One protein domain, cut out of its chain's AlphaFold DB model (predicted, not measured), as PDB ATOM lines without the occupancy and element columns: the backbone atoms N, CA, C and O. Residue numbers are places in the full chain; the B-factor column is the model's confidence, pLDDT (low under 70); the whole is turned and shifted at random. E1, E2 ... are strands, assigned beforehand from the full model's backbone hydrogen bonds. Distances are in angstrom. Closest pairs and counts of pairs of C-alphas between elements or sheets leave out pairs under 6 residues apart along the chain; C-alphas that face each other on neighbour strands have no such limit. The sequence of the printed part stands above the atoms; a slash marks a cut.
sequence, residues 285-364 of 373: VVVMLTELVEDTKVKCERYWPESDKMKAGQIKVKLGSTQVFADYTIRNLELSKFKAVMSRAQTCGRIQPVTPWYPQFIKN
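This is residues 285 to 364 of the 373 residues of the protein "Tyrosine-protein phosphatase domain-containing protein" of Biomphalaria glabrata (UniProt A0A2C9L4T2). This domain has little regular structure: a twisted sheet of three strands, with an unnamed stretch, residues 285 to 308, before it and a long tail, residues 338 to 364, that turns round near Met 342, folds back and makes the length. The 80 printed residues hold E1, E2 and E3, in that order along the chain and across the antiparallel sheet; the class is all strand, with 23 residues in named strands and no named helix. The whole is loose, with a radius of gyration of the C-alphas of 15.6 A and spans of 55 by 25 by 17 A.

Find C-alpha 315 at (-24.173, 38.458, -128.141); from there E2, residues 315 to 324, runs 25.5 A and bends by 55 degrees at residue 321. E3, residues 329 to 337, runs 25.4 A to C-alpha 337 at (-23.733, 35.639, -124.640). E1, residues 309 to 312, is 9.9 A long.

Look across the meander, each strand the antiparallel neighbour of the one before: in hairpin E2 and E3, N 316 and O 336 are 2.8 A apart, within hydrogen-bond range; in hairpin E1 and E2, N 310 and O 317 are 2.8 A apart, also within range.

The farthest C-alphas, Met 342 and Lys 363, are 56.0 A apart. The printed part has no cut, both links are tight, and residues 339 to 364 have pLDDT under 70.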
ATOM      1  N   VAL A 285     -14.810  50.029-121.195       91.25
ATOM      2  CA  VAL A 285     -15.056  51.401-121.657       91.25
ATOM      3  C   VAL A 285     -14.848  51.465-123.161       91.25
ATOM      4  O   VAL A 285     -13.786  51.106-123.665       91.25
ATOM      5  N   VAL A 286     -15.853  51.962-123.881       93.62
ATOM      6  CA  VAL A 286     -15.723  52.296-125.303       93.62
ATOM      7  C   VAL A 286     -15.722  53.805-125.463       93.62
ATOM      8  O   VAL A 286     -16.660  54.478-125.040       93.62
ATOM      9  N   VAL A 287     -14.667  54.304-126.101       95.50
ATOM     10  CA  VAL A 287     -14.436  55.719-126.385       95.50
ATOM     11  C   VAL A 287     -14.713  55.973-127.864       95.50
ATOM     12  O   VAL A 287     -13.903  55.627-128.719       95.50
ATOM     13  N   MET A 288     -15.886  56.525-128.184       93.88
ATOM     14  CA  MET A 288     -16.300  56.788-129.571       93.88
ATOM     15  C   MET A 288     -16.101  58.261-129.936       93.88
ATOM     16  O   MET A 288     -16.867  59.102-129.482       93.88
ATOM     17  N   LEU A 289     -15.108  58.525-130.794       91.44
ATOM     18  CA  LEU A 289     -14.643  59.867-131.187       91.44
ATOM     19  C   LEU A 289     -15.327  60.471-132.422       91.44
ATOM     20  O   LEU A 289     -14.837  61.446-132.986       91.44
ATOM     21  N   THR A 290     -16.427  59.882-132.879       85.19
ATOM     22  CA  THR A 290     -17.116  60.272-134.115       85.19
ATOM     23  C   THR A 290     -18.618  60.129-133.942       85.19
ATOM     24  O   THR A 290     -19.082  59.302-133.156       85.19
ATOM     25  N   GLU A 291     -19.377  60.902-134.707       88.69
ATOM     26  CA  GLU A 291     -20.804  60.658-134.873       88.69
ATOM     27  C   GLU A 291     -21.054  59.425-135.754       88.69
ATOM     28  O   GLU A 291     -20.173  58.915-136.452       88.69
ATOM     29  N   LEU A 292     -22.291  58.922-135.764       90.25
ATOM     30  CA  LEU A 292     -22.652  57.841-136.694       90.25
ATOM     31  C   LEU A 292     -22.480  58.287-138.155       90.25
ATOM     32  O   LEU A 292     -22.021  57.524-139.013       90.25
ATOM     33  N   VAL A 293     -22.818  59.547-138.422       91.56
ATOM     34  CA  VAL A 293     -22.743  60.186-139.733       91.56
ATOM     35  C   VAL A 293     -22.111  61.558-139.558       91.56
ATOM     36  O   VAL A 293     -22.579  62.354-138.753       91.56
ATOM     37  N   GLU A 294     -21.079  61.837-140.348       85.88
ATOM     38  CA  GLU A 294     -20.499  63.174-140.476       85.88
ATOM     39  C   GLU A 294     -20.705  63.649-141.909       85.88
ATOM     40  O   GLU A 294     -20.431  62.911-142.865       85.88
ATOM     41  N   ASP A 295     -21.215  64.870-142.048       88.19
ATOM     42  CA  ASP A 295     -21.749  65.427-143.290       88.19
ATOM     43  C   ASP A 295     -22.829  64.518-143.904       88.19
ATOM     44  O   ASP A 295     -24.009  64.604-143.576       88.19
ATOM     45  N   THR A 296     -22.423  63.613-144.792       87.06
ATOM     46  CA  THR A 296     -23.282  62.639-145.484       87.06
ATOM     47  C   THR A 296     -22.715  61.222-145.441       87.06
ATOM     48  O   THR A 296     -23.300  60.288-145.992       87.06
ATOM     49  N   LYS A 297     -21.554  61.039-144.807       87.94
ATOM     50  CA  LYS A 297     -20.820  59.777-144.817       87.94
ATOM     51  C   LYS A 297     -20.994  59.082-143.481       87.94
ATOM     52  O   LYS A 297     -20.662  59.634-142.436       87.94
ATOM     53  N   VAL A 298     -21.446  57.833-143.530       92.38
ATOM     54  CA  VAL A 298     -21.459  56.960-142.353       92.38
ATOM     55  C   VAL A 298     -20.017  56.746-141.896       92.38
ATOM     56  O   VAL A 298     -19.219  56.130-142.611       92.38
ATOM     57  N   LYS A 299     -19.685  57.246-140.706       93.00
ATOM     58  CA  LYS A 299     -18.370  57.072-140.070       93.00
ATOM     59  C   LYS A 299     -18.350  55.874-139.137       93.00
ATOM     60  O   LYS A 299     -17.345  55.170-139.071       93.00
ATOM     61  N   CYS A 300     -19.486  55.573-138.519       94.69
ATOM     62  CA  CYS A 300     -19.640  54.442-137.625       94.69
ATOM     63  C   CYS A 300     -21.068  53.911-137.708       94.69
ATOM     64  O   CYS A 300     -22.030  54.671-137.680       94.69
ATOM     65  N   GLU A 301     -21.224  52.596-137.795       96.00
ATOM     66  CA  GLU A 301     -22.530  51.988-137.584       96.00
ATOM     67  C   GLU A 301     -22.838  51.927-136.091       96.00
ATOM     68  O   GLU A 301     -21.949  51.802-135.243       96.00
ATOM     69  N   ARG A 302     -24.124  51.990-135.758       95.81
ATOM     70  CA  ARG A 302     -24.568  51.979-134.370       95.81
ATOM     71  C   ARG A 302     -24.520  50.561-133.804       95.81
ATOM     72  O   ARG A 302     -25.339  49.721-134.167       95.81
ATOM     73  N   TYR A 303     -23.592  50.318-132.882       95.81
ATOM     74  CA  TYR A 303     -23.375  49.015-132.233       95.81
ATOM     75  C   TYR A 303     -24.125  48.834-130.907       95.81
ATOM     76  O   TYR A 303     -23.858  47.903-130.148       95.81
ATOM     77  N   TRP A 304     -25.086  49.713-130.632       94.88
ATOM     78  CA  TRP A 304     -25.949  49.683-129.458       94.88
ATOM     79  C   TRP A 304     -27.425  49.849-129.865       94.88
ATOM     80  O   TRP A 304     -27.719  50.408-130.926       94.88
ATOM     81  N   PRO A 305     -28.385  49.363-129.058       91.06
ATOM     82  CA  PRO A 305     -29.802  49.487-129.386       91.06
ATOM     83  C   PRO A 305     -30.316  50.913-129.135       91.06
ATOM     84  O   PRO A 305     -29.785  51.632-128.294       91.06
ATOM     85  N   GLU A 306     -31.388  51.313-129.824       85.94
ATOM     86  CA  GLU A 306     -32.086  52.581-129.534       85.94
ATOM     87  C   GLU A 306     -32.885  52.535-128.227       85.94
ATOM     88  O   GLU A 306     -33.079  53.569-127.596       85.94
ATOM     89  N   SER A 307     -33.363  51.350-127.836       83.25
ATOM     90  CA  SER A 307     -34.290  51.186-126.713       83.25
ATOM     91  C   SER A 307     -33.858  50.088-125.735       83.25
ATOM     92  O   SER A 307     -33.081  50.364-124.834       83.25
ATOM     93  N   ASP A 308     -34.347  48.852-125.870       87.88
ATOM     94  CA  ASP A 308     -34.098  47.779-124.887       87.88
ATOM     95  C   ASP A 308     -32.808  47.014-125.205       87.88
ATOM     96  O   ASP A 308     -31.807  47.065-124.488       87.88
ATOM     97  N   LYS A 309     -32.821  46.274-126.310       90.56
ATOM     98  CA  LYS A 309     -31.768  45.316-126.638       90.56
ATOM     99  C   LYS A 309     -31.643  45.114-128.135       90.56
ATOM    100  O   LYS A 309     -32.621  45.206-128.870       90.56
ATOM    101  N   MET A 310     -30.446  44.750-128.562       93.25
ATOM    102  CA  MET A 310     -30.177  44.230-129.894       93.25
ATOM    103  C   MET A 310     -29.378  42.934-129.803       93.25
ATOM    104  O   MET A 310     -28.837  42.570-128.755       93.25
ATOM    105  N   LYS A 311     -29.320  42.225-130.927       94.12
ATOM    106  CA  LYS A 311     -28.499  41.034-131.099       94.12
ATOM    107  C   LYS A 311     -27.387  41.351-132.092       94.12
ATOM    108  O   LYS A 311     -27.675  41.815-133.190       94.12
ATOM    109  N   ALA A 312     -26.154  41.067-131.699       89.94
ATOM    110  CA  ALA A 312     -24.975  41.117-132.550       89.94
ATOM    111  C   ALA A 312     -24.340  39.719-132.540       89.94
ATOM    112  O   ALA A 312     -23.745  39.293-131.551       89.94
ATOM    113  N   GLY A 313     -24.573  38.938-133.596       89.75
ATOM    114  CA  GLY A 313     -24.207  37.520-133.627       89.75
ATOM    115  C   GLY A 313     -24.842  36.736-132.469       89.75
ATOM    116  O   GLY A 313     -26.063  36.695-132.330       89.75
ATOM    117  N   GLN A 314     -24.023  36.110-131.622       88.81
ATOM    118  CA  GLN A 314     -24.468  35.377-130.424       88.81
ATOM    119  C   GLN A 314     -24.456  36.228-129.147       88.81
ATOM    120  O   GLN A 314     -24.628  35.697-128.048       88.81
ATOM    121  N   ILE A 315     -24.263  37.539-129.270       88.50
ATOM    122  CA  ILE A 315     -24.173  38.458-128.141       88.50
ATOM    123  C   ILE A 315     -25.437  39.308-128.104       88.50
ATOM    124  O   ILE A 315     -25.882  39.873-129.104       88.50
ATOM    125  N   LYS A 316     -26.047  39.367-126.927       92.25
ATOM    126  CA  LYS A 316     -27.114  40.298-126.598       92.25
ATOM    127  C   LYS A 316     -26.471  41.565-126.047       92.25
ATOM    128  O   LYS A 316     -25.754  41.493-125.053       92.25
ATOM    129  N   VAL A 317     -26.775  42.698-126.670       91.19
ATOM    130  CA  VAL A 317     -26.405  44.033-126.188       91.19
ATOM    131  C   VAL A 317     -27.664  44.676-125.636       91.19
ATOM    132  O   VAL A 317     -28.643  44.824-126.366       91.19
ATOM    133  N   LYS A 318     -27.668  45.025-124.355       89.50
ATOM    134  CA  LYS A 318     -28.785  45.702-123.694       89.50
ATOM    135  C   LYS A 318     -28.366  47.114-123.308       89.50
ATOM    136  O   LYS A 318     -27.274  47.299-122.780       89.50
ATOM    137  N   LEU A 319     -29.232  48.088-123.559       87.75
ATOM    138  CA  LEU A 319     -29.044  49.455-123.090       87.75
ATOM    139  C   LEU A 319     -29.661  49.587-121.695       87.75
ATOM    140  O   LEU A 319     -30.841  49.315-121.491       87.75
ATOM    141  N   GLY A 320     -28.836  49.955-120.721       84.94
ATOM    142  CA  GLY A 320     -29.256  50.219-119.348       84.94
ATOM    143  C   GLY A 320     -29.741  51.654-119.166       84.94
ATOM    144  O   GLY A 320     -30.863  51.876-118.726       84.94
ATOM    145  N   SER A 321     -28.903  52.634-119.512       86.31
ATOM    146  CA  SER A 321     -29.236  54.058-119.390       86.31
ATOM    147  C   SER A 321     -28.473  54.899-120.405       86.31
ATOM    148  O   SER A 321     -27.339  54.567-120.745       86.31
ATOM    149  N   THR A 322     -29.052  56.031-120.799       88.75
ATOM    150  CA  THR A 322     -28.407  57.048-121.637       88.75
ATOM    151  C   THR A 322     -28.431  58.383-120.904       88.75
ATOM    152  O   THR A 322     -29.489  58.806-120.448       88.75
ATOM    153  N   GLN A 323     -27.278  59.038-120.803       89.00
ATOM    154  CA  GLN A 323     -27.125  60.386-120.260       89.00
ATOM    155  C   GLN A 323     -26.511  61.269-121.341       89.00
ATOM    156  O   GLN A 323     -25.440  60.951-121.851       89.00
ATOM    157  N   VAL A 324     -27.201  62.346-121.705       89.31
ATOM    158  CA  VAL A 324     -26.764  63.280-122.748       89.31
ATOM    159  C   VAL A 324     -26.271  64.554-122.075       89.31
ATOM    160  O   VAL A 324     -27.003  65.157-121.292       89.31
ATOM    161  N   PHE A 325     -25.042  64.945-122.389       87.50
ATOM    162  CA  PHE A 325     -24.416  66.200-121.986       87.50
ATOM    163  C   PHE A 325     -24.253  67.105-123.213       87.50
ATOM    164  O   PHE A 325     -24.561  66.694-124.331       87.50
ATOM    165  N   ALA A 326     -23.787  68.340-123.005       83.50
ATOM    166  CA  ALA A 326     -23.588  69.294-124.097       83.50
ATOM    167  C   ALA A 326     -22.618  68.759-125.165       83.50
ATOM    168  O   ALA A 326     -22.905  68.870-126.354       83.50
ATOM    169  N   ASP A 327     -21.530  68.123-124.724       83.94
ATOM    170  CA  ASP A 327     -20.418  67.739-125.601       83.94
ATOM    171  C   ASP A 327     -20.261  66.219-125.779       83.94
ATOM    172  O   ASP A 327     -19.475  65.771-126.610       83.94
ATOM    173  N   TYR A 328     -20.979  65.402-125.000       84.38
ATOM    174  CA  TYR A 328     -20.842  63.943-125.040       84.38
ATOM    175  C   TYR A 328     -22.091  63.200-124.558       84.38
ATOM    176  O   TYR A 328     -22.974  63.755-123.906       84.38
ATOM    177  N   THR A 329     -22.171  61.901-124.858       85.50
ATOM    178  CA  THR A 329     -23.242  61.019-124.378       85.50
ATOM    179  C   THR A 329     -22.663  59.780-123.704       85.50
ATOM    180  O   THR A 329     -21.881  59.044-124.295       85.50
ATOM    181  N   ILE A 330     -23.115  59.479-122.491       92.25
ATOM    182  CA  ILE A 330     -22.753  58.251-121.775       92.25
ATOM    183  C   ILE A 330     -23.880  57.228-121.936       92.25
ATOM    184  O   ILE A 330     -25.043  57.530-121.654       92.25
ATOM    185  N   ARG A 331     -23.555  56.001-122.360       91.38
ATOM    186  CA  ARG A 331     -24.531  54.904-122.530       91.38
ATOM    187  C   ARG A 331     -24.126  53.662-121.753       91.38
ATOM    188  O   ARG A 331     -23.252  52.944-122.191       91.38
ATOM    189  N   ASN A 332     -24.797  53.313-120.668       89.06
ATOM    190  CA  ASN A 332     -24.469  52.069-119.965       89.06
ATOM    191  C   ASN A 332     -24.972  50.864-120.767       89.06
ATOM    192  O   ASN A 332     -26.181  50.729-120.974       89.06
ATOM    193  N   LEU A 333     -24.057  50.001-121.212       91.38
ATOM    194  CA  LEU A 333     -24.362  48.813-122.009       91.38
ATOM    195  C   LEU A 333     -24.048  47.539-121.223       91.38
ATOM    196  O   LEU A 333     -23.052  47.458-120.513       91.38
ATOM    197  N   GLU A 334     -24.890  46.526-121.389       89.19
ATOM    198  CA  GLU A 334     -24.675  45.187-120.846       89.19
ATOM    199  C   GLU A 334     -24.548  44.196-122.006       89.19
ATOM    200  O   GLU A 334     -25.471  44.047-122.818       89.19
ATOM    201  N   LEU A 335     -23.398  43.527-122.091       89.88
ATOM    202  CA  LEU A 335     -23.116  42.508-123.098       89.88
ATOM    203  C   LEU A 335     -23.196  41.127-122.448       89.88
ATOM    204  O   LEU A 335     -22.561  40.855-121.435       89.88
ATOM    205  N   SER A 336     -23.965  40.222-123.049       85.81
ATOM    206  CA  SER A 336     -24.070  38.837-122.576       85.81
ATOM    207  C   SER A 336     -24.172  37.871-123.748       85.81
ATOM    208  O   SER A 336     -24.866  38.141-124.728       85.81
ATOM    209  N   LYS A 337     -23.501  36.716-123.666       85.06
ATOM    210  CA  LYS A 337     -23.733  35.639-124.640       85.06
ATOM    211  C   LYS A 337     -25.167  35.135-124.485       85.06
ATOM    212  O   LYS A 337     -25.655  34.973-123.364       85.06
ATOM    213  N   PHE A 338     -25.840  34.851-125.598       70.62
ATOM    214  CA  PHE A 338     -27.091  34.106-125.549       70.62
ATOM    215  C   PHE A 338     -26.800  32.739-124.940       70.62
ATOM    216  O   PHE A 338     -26.101  31.918-125.529       70.62
ATOM    217  N   LYS A 339     -27.338  32.492-123.748       52.06
ATOM    218  CA  LYS A 339     -27.341  31.147-123.193       52.06
ATOM    219  C   LYS A 339     -28.249  30.292-124.060       52.06
ATOM    220  O   LYS A 339     -29.459  30.523-124.090       52.06
ATOM    221  N   ALA A 340     -27.682  29.292-124.733       45.38
ATOM    222  CA  ALA A 340     -28.442  28.074-124.975       45.38
ATOM    223  C   ALA A 340     -28.971  27.630-123.606       45.38
ATOM    224  O   ALA A 340     -28.231  27.697-122.625       45.38
ATOM    225  N   VAL A 341     -30.261  27.312-123.498       37.03
ATOM    226  CA  VAL A 341     -30.888  26.991-122.212       37.03
ATOM    227  C   VAL A 341     -30.171  25.795-121.578       37.03
ATOM    228  O   VAL A 341     -30.463  24.658-121.906       37.03
ATOM    229  N   MET A 342     -29.238  26.093-120.676       31.48
ATOM    230  CA  MET A 342     -28.731  25.278-119.577       31.48
ATOM    231  C   MET A 342     -28.268  26.275-118.496       31.48
ATOM    232  O   MET A 342     -27.498  27.204-118.754       31.48
ATOM    233  N   SER A 343     -28.828  26.136-117.293       37.81
ATOM    234  CA  SER A 343     -28.536  26.904-116.070       37.81
ATOM    235  C   SER A 343     -27.025  27.060-115.845       37.81
ATOM    236  O   SER A 343     -26.309  26.070-115.899       37.81
ATOM    237  N   ARG A 344     -26.455  28.248-115.611       35.81
ATOM    238  CA  ARG A 344     -26.390  28.937-114.302       35.81
ATOM    239  C   ARG A 344     -25.864  30.363-114.535       35.81
ATOM    240  O   ARG A 344     -24.988  30.551-115.376       35.81
ATOM    241  N   ALA A 345     -26.458  31.389-113.921       36.34
ATOM    242  CA  ALA A 345     -26.061  32.800-114.070       36.34
ATOM    243  C   ALA A 345     -24.608  33.030-113.627       36.34
ATOM    244  O   ALA A 345     -24.249  32.656-112.519       36.34
ATOM    245  N   GLN A 346     -23.803  33.637-114.501       39.44
ATOM    246  CA  GLN A 346     -22.494  34.182-114.162       39.44
ATOM    247  C   GLN A 346     -22.556  35.652-114.568       39.44
ATOM    248  O   GLN A 346     -22.782  35.972-115.735       39.44
ATOM    249  N   THR A 347     -22.509  36.524-113.569       36.91
ATOM    250  CA  THR A 347     -22.572  37.981-113.702       36.91
ATOM    251  C   THR A 347     -21.161  38.475-114.009       36.91
ATOM    252  O   THR A 347     -20.238  38.134-113.274       36.91
ATOM    253  N   CYS A 348     -20.971  39.245-115.080       36.91
ATOM    254  CA  CYS A 348     -19.677  39.844-115.406       36.91
ATOM    255  C   CYS A 348     -19.872  41.268-115.940       36.91
ATOM    256  O   CYS A 348     -20.661  41.452-116.862       36.91
ATOM    257  N   GLY A 349     -19.137  42.220-115.351       35.38
ATOM    258  CA  GLY A 349     -18.719  43.497-115.946       35.38
ATOM    259  C   GLY A 349     -19.771  44.596-116.115       35.38
ATOM    260  O   GLY A 349     -20.702  44.474-116.903       35.38
ATOM    261  N   ARG A 350     -19.581  45.718-115.412       31.89
ATOM    262  CA  ARG A 350     -20.279  46.994-115.630       31.89
ATOM    263  C   ARG A 350     -19.449  47.803-116.632       31.89
ATOM    264  O   ARG A 350     -18.350  48.209-116.284       31.89
ATOM    265  N   ILE A 351     -19.985  48.060-117.826       36.84
ATOM    266  CA  ILE A 351     -19.302  48.828-118.879       36.84
ATOM    267  C   ILE A 351     -19.796  50.285-118.842       36.84
ATOM    268  O   ILE A 351     -21.002  50.528-118.963       36.84
ATOM    269  N   GLN A 352     -18.882  51.246-118.678       29.61
ATOM    270  CA  GLN A 352     -19.133  52.692-118.769       29.61
ATOM    271  C   GLN A 352     -18.467  53.252-120.035       29.61
ATOM    272  O   GLN A 352     -17.309  53.644-119.983       29.61
ATOM    273  N   PRO A 353     -19.130  53.325-121.196       34.25
ATOM    274  CA  PRO A 353     -18.565  54.014-122.346       34.25
ATOM    275  C   PRO A 353     -18.744  55.530-122.190       34.25
ATOM    276  O   PRO A 353     -19.863  56.033-122.045       34.25
ATOM    277  N   VAL A 354     -17.624  56.246-122.234       32.56
ATOM    278  CA  VAL A 354     -17.557  57.705-122.352       32.56
ATOM    279  C   VAL A 354     -17.247  58.003-123.811       32.56
ATOM    280  O   VAL A 354     -16.257  57.495-124.318       32.56
ATOM    281  N   THR A 355     -18.059  58.797-124.508       31.91
ATOM    282  CA  THR A 355     -17.765  59.234-125.885       31.91
ATOM    283  C   THR A 355     -17.172  60.649-125.885       31.91
ATOM    284  O   THR A 355     -17.938  61.605-125.969       31.91
ATOM    285  N   PRO A 356     -15.853  60.857-125.771       30.45
ATOM    286  CA  PRO A 356     -15.270  62.137-126.143       30.45
ATOM    287  C   PRO A 356     -15.294  62.274-127.667       30.45
ATOM    288  O   PRO A 356     -15.247  61.277-128.368       30.45
ATOM    289  N   TRP A 357     -15.387  63.488-128.186       32.00
ATOM    290  CA  TRP A 357     -15.357  63.838-129.614       32.00
ATOM    291  C   TRP A 357     -14.043  64.558-129.930       32.00
ATOM    292  O   TRP A 357     -13.632  65.290-129.047       32.00
ATOM    293  N   TYR A 358     -13.443  64.410-131.133       33.84
ATOM    294  CA  TYR A 358     -12.709  65.481-131.869       33.84
ATOM    295  C   TYR A 358     -12.385  65.068-133.326       33.84
ATOM    296  O   TYR A 358     -11.719  64.053-133.543       33.84
ATOM    297  N   PRO A 359     -12.737  65.900-134.335       29.42
ATOM    298  CA  PRO A 359     -11.666  66.491-135.149       29.42
ATOM    299  C   PRO A 359     -11.854  67.978-135.543       29.42
ATOM    300  O   PRO A 359     -12.962  68.472-135.723       29.42
ATOM    301  N   GLN A 360     -10.695  68.615-135.782       30.86
ATOM    302  CA  GLN A 360     -10.374  70.004-136.178       30.86
ATOM    303  C   GLN A 360     -10.341  71.068-135.057       30.86
ATOM    304  O   GLN A 360     -11.360  71.574-134.608       30.86
ATOM    305  N   PHE A 361      -9.099  71.386-134.656       34.03
ATOM    306  CA  PHE A 361      -8.606  72.488-133.813       34.03
ATOM    307  C   PHE A 361      -9.586  73.092-132.792       34.03
ATOM    308  O   PHE A 361     -10.381  73.987-133.078       34.03
ATOM    309  N   ILE A 362      -9.413  72.664-131.541       31.59
ATOM    310  CA  ILE A 362     -10.012  73.275-130.356       31.59
ATOM    311  C   ILE A 362      -9.564  74.741-130.243       31.59
ATOM    312  O   ILE A 362      -8.380  75.025-130.075       31.59
ATOM    313  N   LYS A 363     -10.521  75.679-130.262       31.77
ATOM    314  CA  LYS A 363     -10.292  77.095-129.916       31.77
ATOM    315  C   LYS A 363     -10.179  77.348-128.400       31.77
ATOM    316  O   LYS A 363      -9.885  78.476-128.020       31.77
ATOM    317  N   ASN A 364     -10.415  76.349-127.535       29.61
ATOM    318  CA  ASN A 364     -10.306  76.504-126.077       29.61
ATOM    319  C   ASN A 364      -9.977  75.188-125.306       29.61
ATOM    320  O   ASN A 364     -10.833  74.307-125.241       29.61
TER     321      ASN A 364